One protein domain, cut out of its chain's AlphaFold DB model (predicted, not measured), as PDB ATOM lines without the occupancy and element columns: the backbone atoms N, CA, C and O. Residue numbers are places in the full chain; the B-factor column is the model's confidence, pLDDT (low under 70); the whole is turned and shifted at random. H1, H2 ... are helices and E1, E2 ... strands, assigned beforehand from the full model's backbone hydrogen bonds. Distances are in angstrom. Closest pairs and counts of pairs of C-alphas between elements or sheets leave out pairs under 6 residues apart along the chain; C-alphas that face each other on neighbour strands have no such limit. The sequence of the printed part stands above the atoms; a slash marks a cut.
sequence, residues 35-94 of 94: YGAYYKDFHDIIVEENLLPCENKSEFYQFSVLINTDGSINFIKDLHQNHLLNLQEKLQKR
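What this domain is: This is residues 35 to 94 of the 94 residues of an uncharacterized protein of Flavobacteriaceae bacterium JJC (UniProt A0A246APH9). The model is an open, loosely strung frame without a core: helix H1 at one end of the printed part, a long link that swings round at residues 56 to 59, a small two-stranded hairpin of E1 and E2, and helix H2 beyond it, away from the rest. H1 with the link up to residue 61 stands free, as do residues 81 to 94 with H2, and the space between H1, the link and the hairpin is empty. The 60 printed residues hold two named helices and two named strands in the order H1, E1, E2, H2; the sheet E1 - E2 is antiparallel and the class is mostly helix. The whole is only just extended, close to loose, with a radius of gyration of the C-alphas of 15.8 A and spans of 44 by 29 by 19 A.

Where its parts are: H1 is residues 35 to 48, 19.9 A from first to last C-alpha, beginning at C-alpha 35 (20.453, 88.235, 32.683). E1 is residues 65 to 67, and E2 is residues 73 to 75. H2 is residues 83 to 92, 14.8 A long, ending at C-alpha 92 (37.832, 91.946, 1.845).

How they stand to each other: E1 and E2 form a hairpin, antiparallel at 155 degrees between their directions. C-alphas 66 and 74 face each other at 5.1 A; N 66 and O 74 are within hydrogen-bond range at 2.9 A, as are N 74 and O 66 at 2.9 A. H1 is apart from E2 and from H2, and E1 is apart from H2. In H1 and H2 every O i to N i+4 pair is within hydrogen-bond range.

The domain as a whole: The C-alphas of Asp 70 and Arg 94, the two farthest apart, are 47.3 A apart. The printed part has no cut. The link H1 to E1 is long, with 16 residues. Residues 77 to 94 are under 70 in pLDDT.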
ATOM      1  N   TYR A  35      19.655  87.416  33.598       88.00
ATOM      2  CA  TYR A  35      20.453  88.235  32.683       88.00
ATOM      3  C   TYR A  35      20.421  89.731  33.024       88.00
ATOM      4  O   TYR A  35      21.412  90.419  32.814       88.00
ATOM      5  N   GLY A  36      19.315  90.238  33.579       93.12
ATOM      6  CA  GLY A  36      19.215  91.645  33.979       93.12
ATOM      7  C   GLY A  36      20.220  92.019  35.070       93.12
ATOM      8  O   GLY A  36      20.931  93.009  34.926       93.12
ATOM      9  N   ALA A  37      20.314  91.202  36.126       95.75
ATOM     10  CA  ALA A  37      21.308  91.390  37.182       95.75
ATOM     11  C   ALA A  37      22.737  91.206  36.654       95.75
ATOM     12  O   ALA A  37      23.592  92.042  36.914       95.75
ATOM     13  N   TYR A  38      22.959  90.188  35.817       92.25
ATOM     14  CA  TYR A  38      24.258  89.953  35.182       92.25
ATOM     15  C   TYR A  38      24.779  91.180  34.414       92.25
ATOM     16  O   TYR A  38      25.915  91.600  34.621       92.25
ATOM     17  N   TYR A  39      23.959  91.783  33.544       92.38
ATOM     18  CA  TYR A  39      24.389  92.948  32.762       92.38
ATOM     19  C   TYR A  39      24.581  94.204  33.607       92.38
ATOM     20  O   TYR A  39      25.418  95.036  33.264       92.38
ATOM     21  N   LYS A  40      23.825  94.342  34.700       96.56
ATOM     22  CA  LYS A  40      24.012  95.435  35.649       96.56
ATOM     23  C   LYS A  40      25.372  95.321  36.337       96.56
ATOM     24  O   LYS A  40      26.154  96.259  36.266       96.56
ATOM     25  N   ASP A  41      25.679  94.161  36.909       95.88
ATOM     26  CA  ASP A  41      26.938  93.955  37.628       95.88
ATOM     27  C   ASP A  41      28.139  94.050  36.669       95.88
ATOM     28  O   ASP A  41      29.168  94.631  37.005       95.88
ATOM     29  N   PHE A  42      27.996  93.569  35.428       91.81
ATOM     30  CA  PHE A  42      29.029  93.732  34.401       91.81
ATOM     31  C   PHE A  42      29.262  95.203  34.023       91.81
ATOM     32  O   PHE A  42      30.402  95.618  33.824       91.81
ATOM     33  N   HIS A  43      28.195  96.003  33.934       92.69
ATOM     34  CA  HIS A  43      28.308  97.441  33.707       92.69
ATOM     35  C   HIS A  43      29.022  98.143  34.866       92.69
ATOM     36  O   HIS A  43      29.920  98.945  34.616       92.69
ATOM     37  N   ASP A  44      28.660  97.814  36.106       96.56
ATOM     38  CA  ASP A  44      29.268  98.402  37.301       96.56
ATOM     39  C   ASP A  44      30.786  98.129  37.330       96.56
ATOM     40  O   ASP A  44      31.567  99.059  37.534       96.56
ATOM     41  N   ILE A  45      31.219  96.906  36.984       94.69
ATOM     42  CA  ILE A  45      32.645  96.542  36.851       94.69
ATOM     43  C   ILE A  45      33.348  97.365  35.762       94.69
ATOM     44  O   ILE A  45      34.451  97.859  35.981       94.69
ATOM     45  N   ILE A  46      32.735  97.533  34.583       91.88
ATOM     46  CA  ILE A  46      33.315  98.338  33.489       91.88
ATOM     47  C   ILE A  46      33.597  99.770  33.955       91.88
ATOM     48  O   ILE A  46      34.638 100.337  33.614       91.88
ATOM     49  N   VAL A  47      32.662 100.349  34.711       94.44
ATOM     50  CA  VAL A  47      32.779 101.708  35.246       94.44
ATOM     51  C   VAL A  47      33.845 101.775  36.338       94.44
ATOM     52  O   VAL A  47      34.678 102.679  36.304       94.44
ATOM     53  N   GLU A  48      33.852 100.826  37.276       97.50
ATOM     54  CA  GLU A  48      34.819 100.762  38.381       97.50
ATOM     55  C   GLU A  48      36.263 100.631  37.878       97.50
ATOM     56  O   GLU A  48      37.147 101.386  38.288       97.50
ATOM     57  N   GLU A  49      36.484  99.743  36.910       96.50
ATOM     58  CA  GLU A  49      37.799  99.474  36.318       96.50
ATOM     59  C   GLU A  49      38.214 100.513  35.261       96.50
ATOM     60  O   GLU A  49      39.302 100.426  34.690       96.50
ATOM     61  N   ASN A  50      37.372 101.520  34.991       94.44
ATOM     62  CA  ASN A  50      37.593 102.547  33.965       94.44
ATOM     63  C   ASN A  50      37.960 101.953  32.592       94.44
ATOM     64  O   ASN A  50      38.839 102.466  31.888       94.44
ATOM     65  N   LEU A  51      37.297 100.860  32.201       90.31
ATOM     66  CA  LEU A  51      37.573 100.211  30.923       90.31
ATOM     67  C   LEU A  51      37.149 101.124  29.772       90.31
ATOM     68  O   LEU A  51      36.005 101.576  29.683       90.31
ATOM     69  N   LEU A  52      38.093 101.391  28.872       88.19
ATOM     70  CA  LEU A  52      37.832 102.206  27.697       88.19
ATOM     71  C   LEU A  52      36.977 101.427  26.690       88.19
ATOM     72  O   LEU A  52      37.159 100.218  26.523       88.19
ATOM     73  N   PRO A  53      36.057 102.106  25.986       84.56
ATOM     74  CA  PRO A  53      35.334 101.483  24.890       84.56
ATOM     75  C   PRO A  53      36.304 101.061  23.780       84.56
ATOM     76  O   PRO A  53      37.365 101.663  23.603       84.56
ATOM     77  N   CYS A  54      35.907 100.066  22.987       83.94
ATOM     78  CA  CYS A  54      36.639  99.688  21.782       83.94
ATOM     79  C   CYS A  54      36.748 100.885  20.822       83.94
ATOM     80  O   CYS A  54      35.785 101.638  20.644       83.94
ATOM     81  N   GLU A  55      37.904 101.043  20.170       90.00
ATOM     82  CA  GLU A  55      38.129 102.120  19.194       90.00
ATOM     83  C   GLU A  55      37.124 102.041  18.036       90.00
ATOM     84  O   GLU A  55      36.563 103.046  17.592       90.00
ATOM     85  N   ASN A  56      36.846 100.820  17.583       90.56
ATOM     86  CA  ASN A  56      35.848 100.539  16.569       90.56
ATOM     87  C   ASN A  56      34.522 100.135  17.221       90.56
ATOM     88  O   ASN A  56      34.384  99.067  17.806       90.56
ATOM     89  N   LYS A  57      33.492 100.961  17.029       86.94
ATOM     90  CA  LYS A  57      32.143 100.716  17.572       86.94
ATOM     91  C   LYS A  57      31.432  99.492  16.982       86.94
ATOM     92  O   LYS A  57      30.386  99.106  17.491       86.94
ATOM     93  N   SER A  58      31.957  98.930  15.895       87.38
ATOM     94  CA  SER A  58      31.438  97.703  15.277       87.38
ATOM     95  C   SER A  58      32.138  96.445  15.798       87.38
ATOM     96  O   SER A  58      31.763  95.344  15.400       87.38
ATOM     97  N   GLU A  59      33.165  96.585  16.642       81.88
ATOM     98  CA  GLU A  59      33.818  95.442  17.273       81.88
ATOM     99  C   GLU A  59      32.924  94.846  18.353       81.88
ATOM    100  O   GLU A  59      32.365  95.541  19.201       81.88
ATOM    101  N   PHE A  60      32.798  93.524  18.309       80.69
ATOM    102  CA  PHE A  60      32.065  92.747  19.289       80.69
ATOM    103  C   PHE A  60      32.825  91.450  19.540       80.69
ATOM    104  O   PHE A  60      33.085  90.687  18.607       80.69
ATOM    105  N   TYR A  61      33.187  91.209  20.800       76.00
ATOM    106  CA  TYR A  61      33.819  89.966  21.224       76.00
ATOM    107  C   TYR A  61      32.793  89.096  21.947       76.00
ATOM    108  O   TYR A  61      32.287  89.466  23.006       76.00
ATOM    109  N   GLN A  62      32.485  87.939  21.362       77.75
ATOM    110  CA  GLN A  62      31.597  86.945  21.954       77.75
ATOM    111  C   GLN A  62      32.413  85.737  22.387       77.75
ATOM    112  O   GLN A  62      33.113  85.143  21.571       77.75
ATOM    113  N   PHE A  63      32.265  85.340  23.643       77.94
ATOM    114  CA  PHE A  63      32.866  84.124  24.170       77.94
ATOM    115  C   PHE A  63      31.829  83.315  24.947       77.94
ATOM    116  O   PHE A  63      30.837  83.851  25.444       77.94
ATOM    117  N   SER A  64      32.080  82.014  25.050       81.12
ATOM    118  CA  SER A  64      31.287  81.093  25.859       81.12
ATOM    119  C   SER A  64      32.116  80.600  27.033       81.12
ATOM    120  O   SER A  64      33.303  80.293  26.892       81.12
ATOM    121  N   VAL A  65      31.475  80.478  28.189       84.38
ATOM    122  CA  VAL A  65      32.084  79.905  29.390       84.38
ATOM    123  C   VAL A  65      31.354  78.637  29.800       84.38
ATOM    124  O   VAL A  65      30.146  78.508  29.600       84.38
ATOM    125  N   LEU A  66      32.098  77.704  30.380       87.19
ATOM    126  CA  LEU A  66      31.546  76.540  31.053       87.19
ATOM    127  C   LEU A  66      31.358  76.881  32.531       87.19
ATOM    128  O   LEU A  66      32.320  77.254  33.201       87.19
ATOM    129  N   ILE A  67      30.128  76.741  33.018       88.25
ATOM    130  CA  ILE A  67      29.786  76.885  34.435       88.25
ATOM    131  C   ILE A  67      29.707  75.478  35.031       88.25
ATOM    132  O   ILE A  67      28.890  74.663  34.593       88.25
ATOM    133  N   ASN A  68      30.566  75.184  36.003       87.88
ATOM    134  CA  ASN A  68      30.604  73.890  36.681       87.88
ATOM    135  C   ASN A  68      29.572  73.806  37.808       87.88
ATOM    136  O   ASN A  68      29.024  74.806  38.270       87.88
ATOM    137  N   THR A  69      29.338  72.591  38.303       86.31
ATOM    138  CA  THR A  69      28.375  72.337  39.385       86.31
ATOM    139  C   THR A  69      28.769  72.967  40.720       86.31
ATOM    140  O   THR A  69      27.904  73.181  41.562       86.31
ATOM    141  N   ASP A  70      30.056  73.252  40.929       88.81
ATOM    142  CA  ASP A  70      30.572  73.973  42.099       88.81
ATOM    143  C   ASP A  70      30.556  75.505  41.917       88.81
ATOM    144  O   ASP A  70      31.015  76.236  42.791       88.81
ATOM    145  N   GLY A  71      30.029  75.994  40.789       84.06
ATOM    146  CA  GLY A  71      29.979  77.412  40.438       84.06
ATOM    147  C   GLY A  71      31.285  77.969  39.871       84.06
ATOM    148  O   GLY A  71      31.335  79.150  39.525       84.06
ATOM    149  N   SER A  72      32.339  77.156  39.743       89.50
ATOM    150  CA  SER A  72      33.564  77.587  39.070       89.50
ATOM    151  C   SER A  72      33.340  77.766  37.565       89.50
ATOM    152  O   SER A  72      32.464  77.144  36.959       89.50
ATOM    153  N   ILE A  73      34.137  78.648  36.961       87.69
ATOM    154  CA  ILE A  73      34.018  79.024  35.552       87.69
ATOM    155  C   ILE A  73      35.282  78.593  34.810       87.69
ATOM    156  O   ILE A  73      36.394  78.951  35.201       87.69
ATOM    157  N   ASN A  74      35.118  77.873  33.701       87.62
ATOM    158  CA  ASN A  74      36.195  77.589  32.758       87.62
ATOM    159  C   ASN A  74      35.944  78.304  31.433       87.62
ATOM    160  O   ASN A  74      34.867  78.209  30.844       87.62
ATOM    161  N   PHE A  75      36.979  78.960  30.914       82.00
ATOM    162  CA  PHE A  75      36.962  79.448  29.543       82.00
ATOM    163  C   PHE A  75      37.045  78.261  28.593       82.00
ATOM    164  O   PHE A  75      37.991  77.468  28.638       82.00
ATOM    165  N   ILE A  76      36.050  78.138  27.722       77.12
ATOM    166  CA  ILE A  76      36.122  77.187  26.623       77.12
ATOM    167  C   ILE A  76      37.079  77.813  25.618       77.12
ATOM    168  O   ILE A  76      36.845  78.926  25.152       77.12
ATOM    169  N   LYS A  77      38.195  77.130  25.333       65.31
ATOM    170  CA  LYS A  77      39.177  77.610  24.358       65.31
ATOM    171  C   LYS A  77      38.440  77.913  23.061       65.31
ATOM    172  O   LYS A  77      37.799  77.028  22.495       65.31
ATOM    173  N   ASP A  78      38.507  79.173  22.656       57.22
ATOM    174  CA  ASP A  78      37.716  79.698  21.561       57.22
ATOM    175  C   ASP A  78      37.977  78.854  20.305       57.22
ATOM    176  O   ASP A  78      39.098  78.787  19.795       57.22
ATOM    177  N   LEU A  79      36.943  78.180  19.793       49.91
ATOM    178  CA  LEU A  79      37.015  77.459  18.512       49.91
ATOM    179  C   LEU A  79      37.205  78.442  17.330       49.91
ATOM    180  O   LEU A  79      37.369  78.028  16.180       49.91
ATOM    181  N   HIS A  80      37.222  79.751  17.613       49.28
ATOM    182  CA  HIS A  80      37.321  80.861  16.671       49.28
ATOM    183  C   HIS A  80      38.695  81.106  16.041       49.28
ATOM    184  O   HIS A  80      38.789  82.020  15.224       49.28
ATOM    185  N   GLN A  81      39.730  80.284  16.266       48.78
ATOM    186  CA  GLN A  81      40.932  80.378  15.415       48.78
ATOM    187  C   GLN A  81      40.565  80.204  13.922       48.78
ATOM    188  O   GLN A  81      41.139  80.860  13.058       48.78
ATOM    189  N   ASN A  82      39.547  79.386  13.618       50.50
ATOM    190  CA  ASN A  82      39.137  79.091  12.241       50.50
ATOM    191  C   ASN A  82      37.990  79.978  11.712       50.50
ATOM    192  O   ASN A  82      37.769  80.024  10.505       50.50
ATOM    193  N   HIS A  83      37.246  80.678  12.575       48.62
ATOM    194  CA  HIS A  83      36.077  81.470  12.160       48.62
ATOM    195  C   HIS A  83      36.424  82.945  11.877       48.62
ATOM    196  O   HIS A  83      35.808  83.566  11.010       48.62
ATOM    197  N   LEU A  84      37.469  83.482  12.522       51.47
ATOM    198  CA  LEU A  84      37.980  84.833  12.246       51.47
ATOM    199  C   LEU A  84      38.527  84.973  10.812       51.47
ATOM    200  O   LEU A  84      38.318  86.007  10.179       51.47
ATOM    201  N   LEU A  85      39.111  83.904  10.256       52.06
ATOM    202  CA  LEU A  85      39.593  83.861   8.867       52.06
ATOM    203  C   LEU A  85      38.452  84.039   7.846       52.06
ATOM    204  O   LEU A  85      38.588  84.785   6.881       52.06
ATOM    205  N   ASN A  86      37.284  83.441   8.105       50.56
ATOM    206  CA  ASN A  86      36.132  83.502   7.199       50.56
ATOM    207  C   ASN A  86      35.393  84.851   7.251       50.56
ATOM    208  O   ASN A  86      34.735  85.241   6.283       50.56
ATOM    209  N   LEU A  87      35.474  85.566   8.379       50.22
ATOM    210  CA  LEU A  87      34.910  86.909   8.523       50.22
ATOM    211  C   LEU A  87      35.806  87.963   7.861       50.22
ATOM    212  O   LEU A  87      35.287  88.825   7.151       50.22
ATOM    213  N   GLN A  88      37.132  87.851   7.994       48.06
ATOM    214  CA  GLN A  88      38.075  88.725   7.283       48.06
ATOM    215  C   GLN A  88      37.961  88.572   5.758       48.06
ATOM    216  O   GLN A  88      37.898  89.573   5.043       48.06
ATOM    217  N   GLU A  89      37.821  87.344   5.252       52.34
ATOM    218  CA  GLU A  89      37.700  87.095   3.810       52.34
ATOM    219  C   GLU A  89      36.382  87.632   3.212       52.34
ATOM    220  O   GLU A  89      36.345  88.103   2.073       52.34
ATOM    221  N   LYS A  90      35.290  87.621   3.991       47.03
ATOM    222  CA  LYS A  90      33.997  88.205   3.588       47.03
ATOM    223  C   LYS A  90      33.997  89.733   3.581       47.03
ATOM    224  O   LYS A  90      33.221  90.322   2.829       47.03
ATOM    225  N   LEU A  91      34.836  90.364   4.399       49.56
ATOM    226  CA  LEU A  91      34.971  91.820   4.456       49.56
ATOM    227  C   LEU A  91      35.932  92.358   3.385       49.56
ATOM    228  O   LEU A  91      35.708  93.457   2.897       49.56
ATOM    229  N   GLN A  92      36.931  91.578   2.953       50.94
ATOM    230  CA  GLN A  92      37.832  91.946   1.845       50.94
ATOM    231  C   GLN A  92      37.235  91.745   0.439       50.94
ATOM    232  O   GLN A  92      37.803  92.223  -0.538       50.94
ATOM    233  N   LYS A  93      36.106  91.034   0.316       48.25
ATOM    234  CA  LYS A  93      35.378  90.817  -0.952       48.25
ATOM    235  C   LYS A  93      34.221  91.808  -1.180       48.25
ATOM    236  O   LYS A  93      33.392  91.564  -2.057       48.25
ATOM    237  N   ARG A  94      34.145  92.891  -0.401       41.25
ATOM    238  CA  ARG A  94      33.248  94.029  -0.650       41.25
ATOM    239  C   ARG A  94      34.029  95.246  -1.110       41.25
ATOM    240  O   ARG A  94      35.122  95.468  -0.551       41.25
TER     241      ARG A  94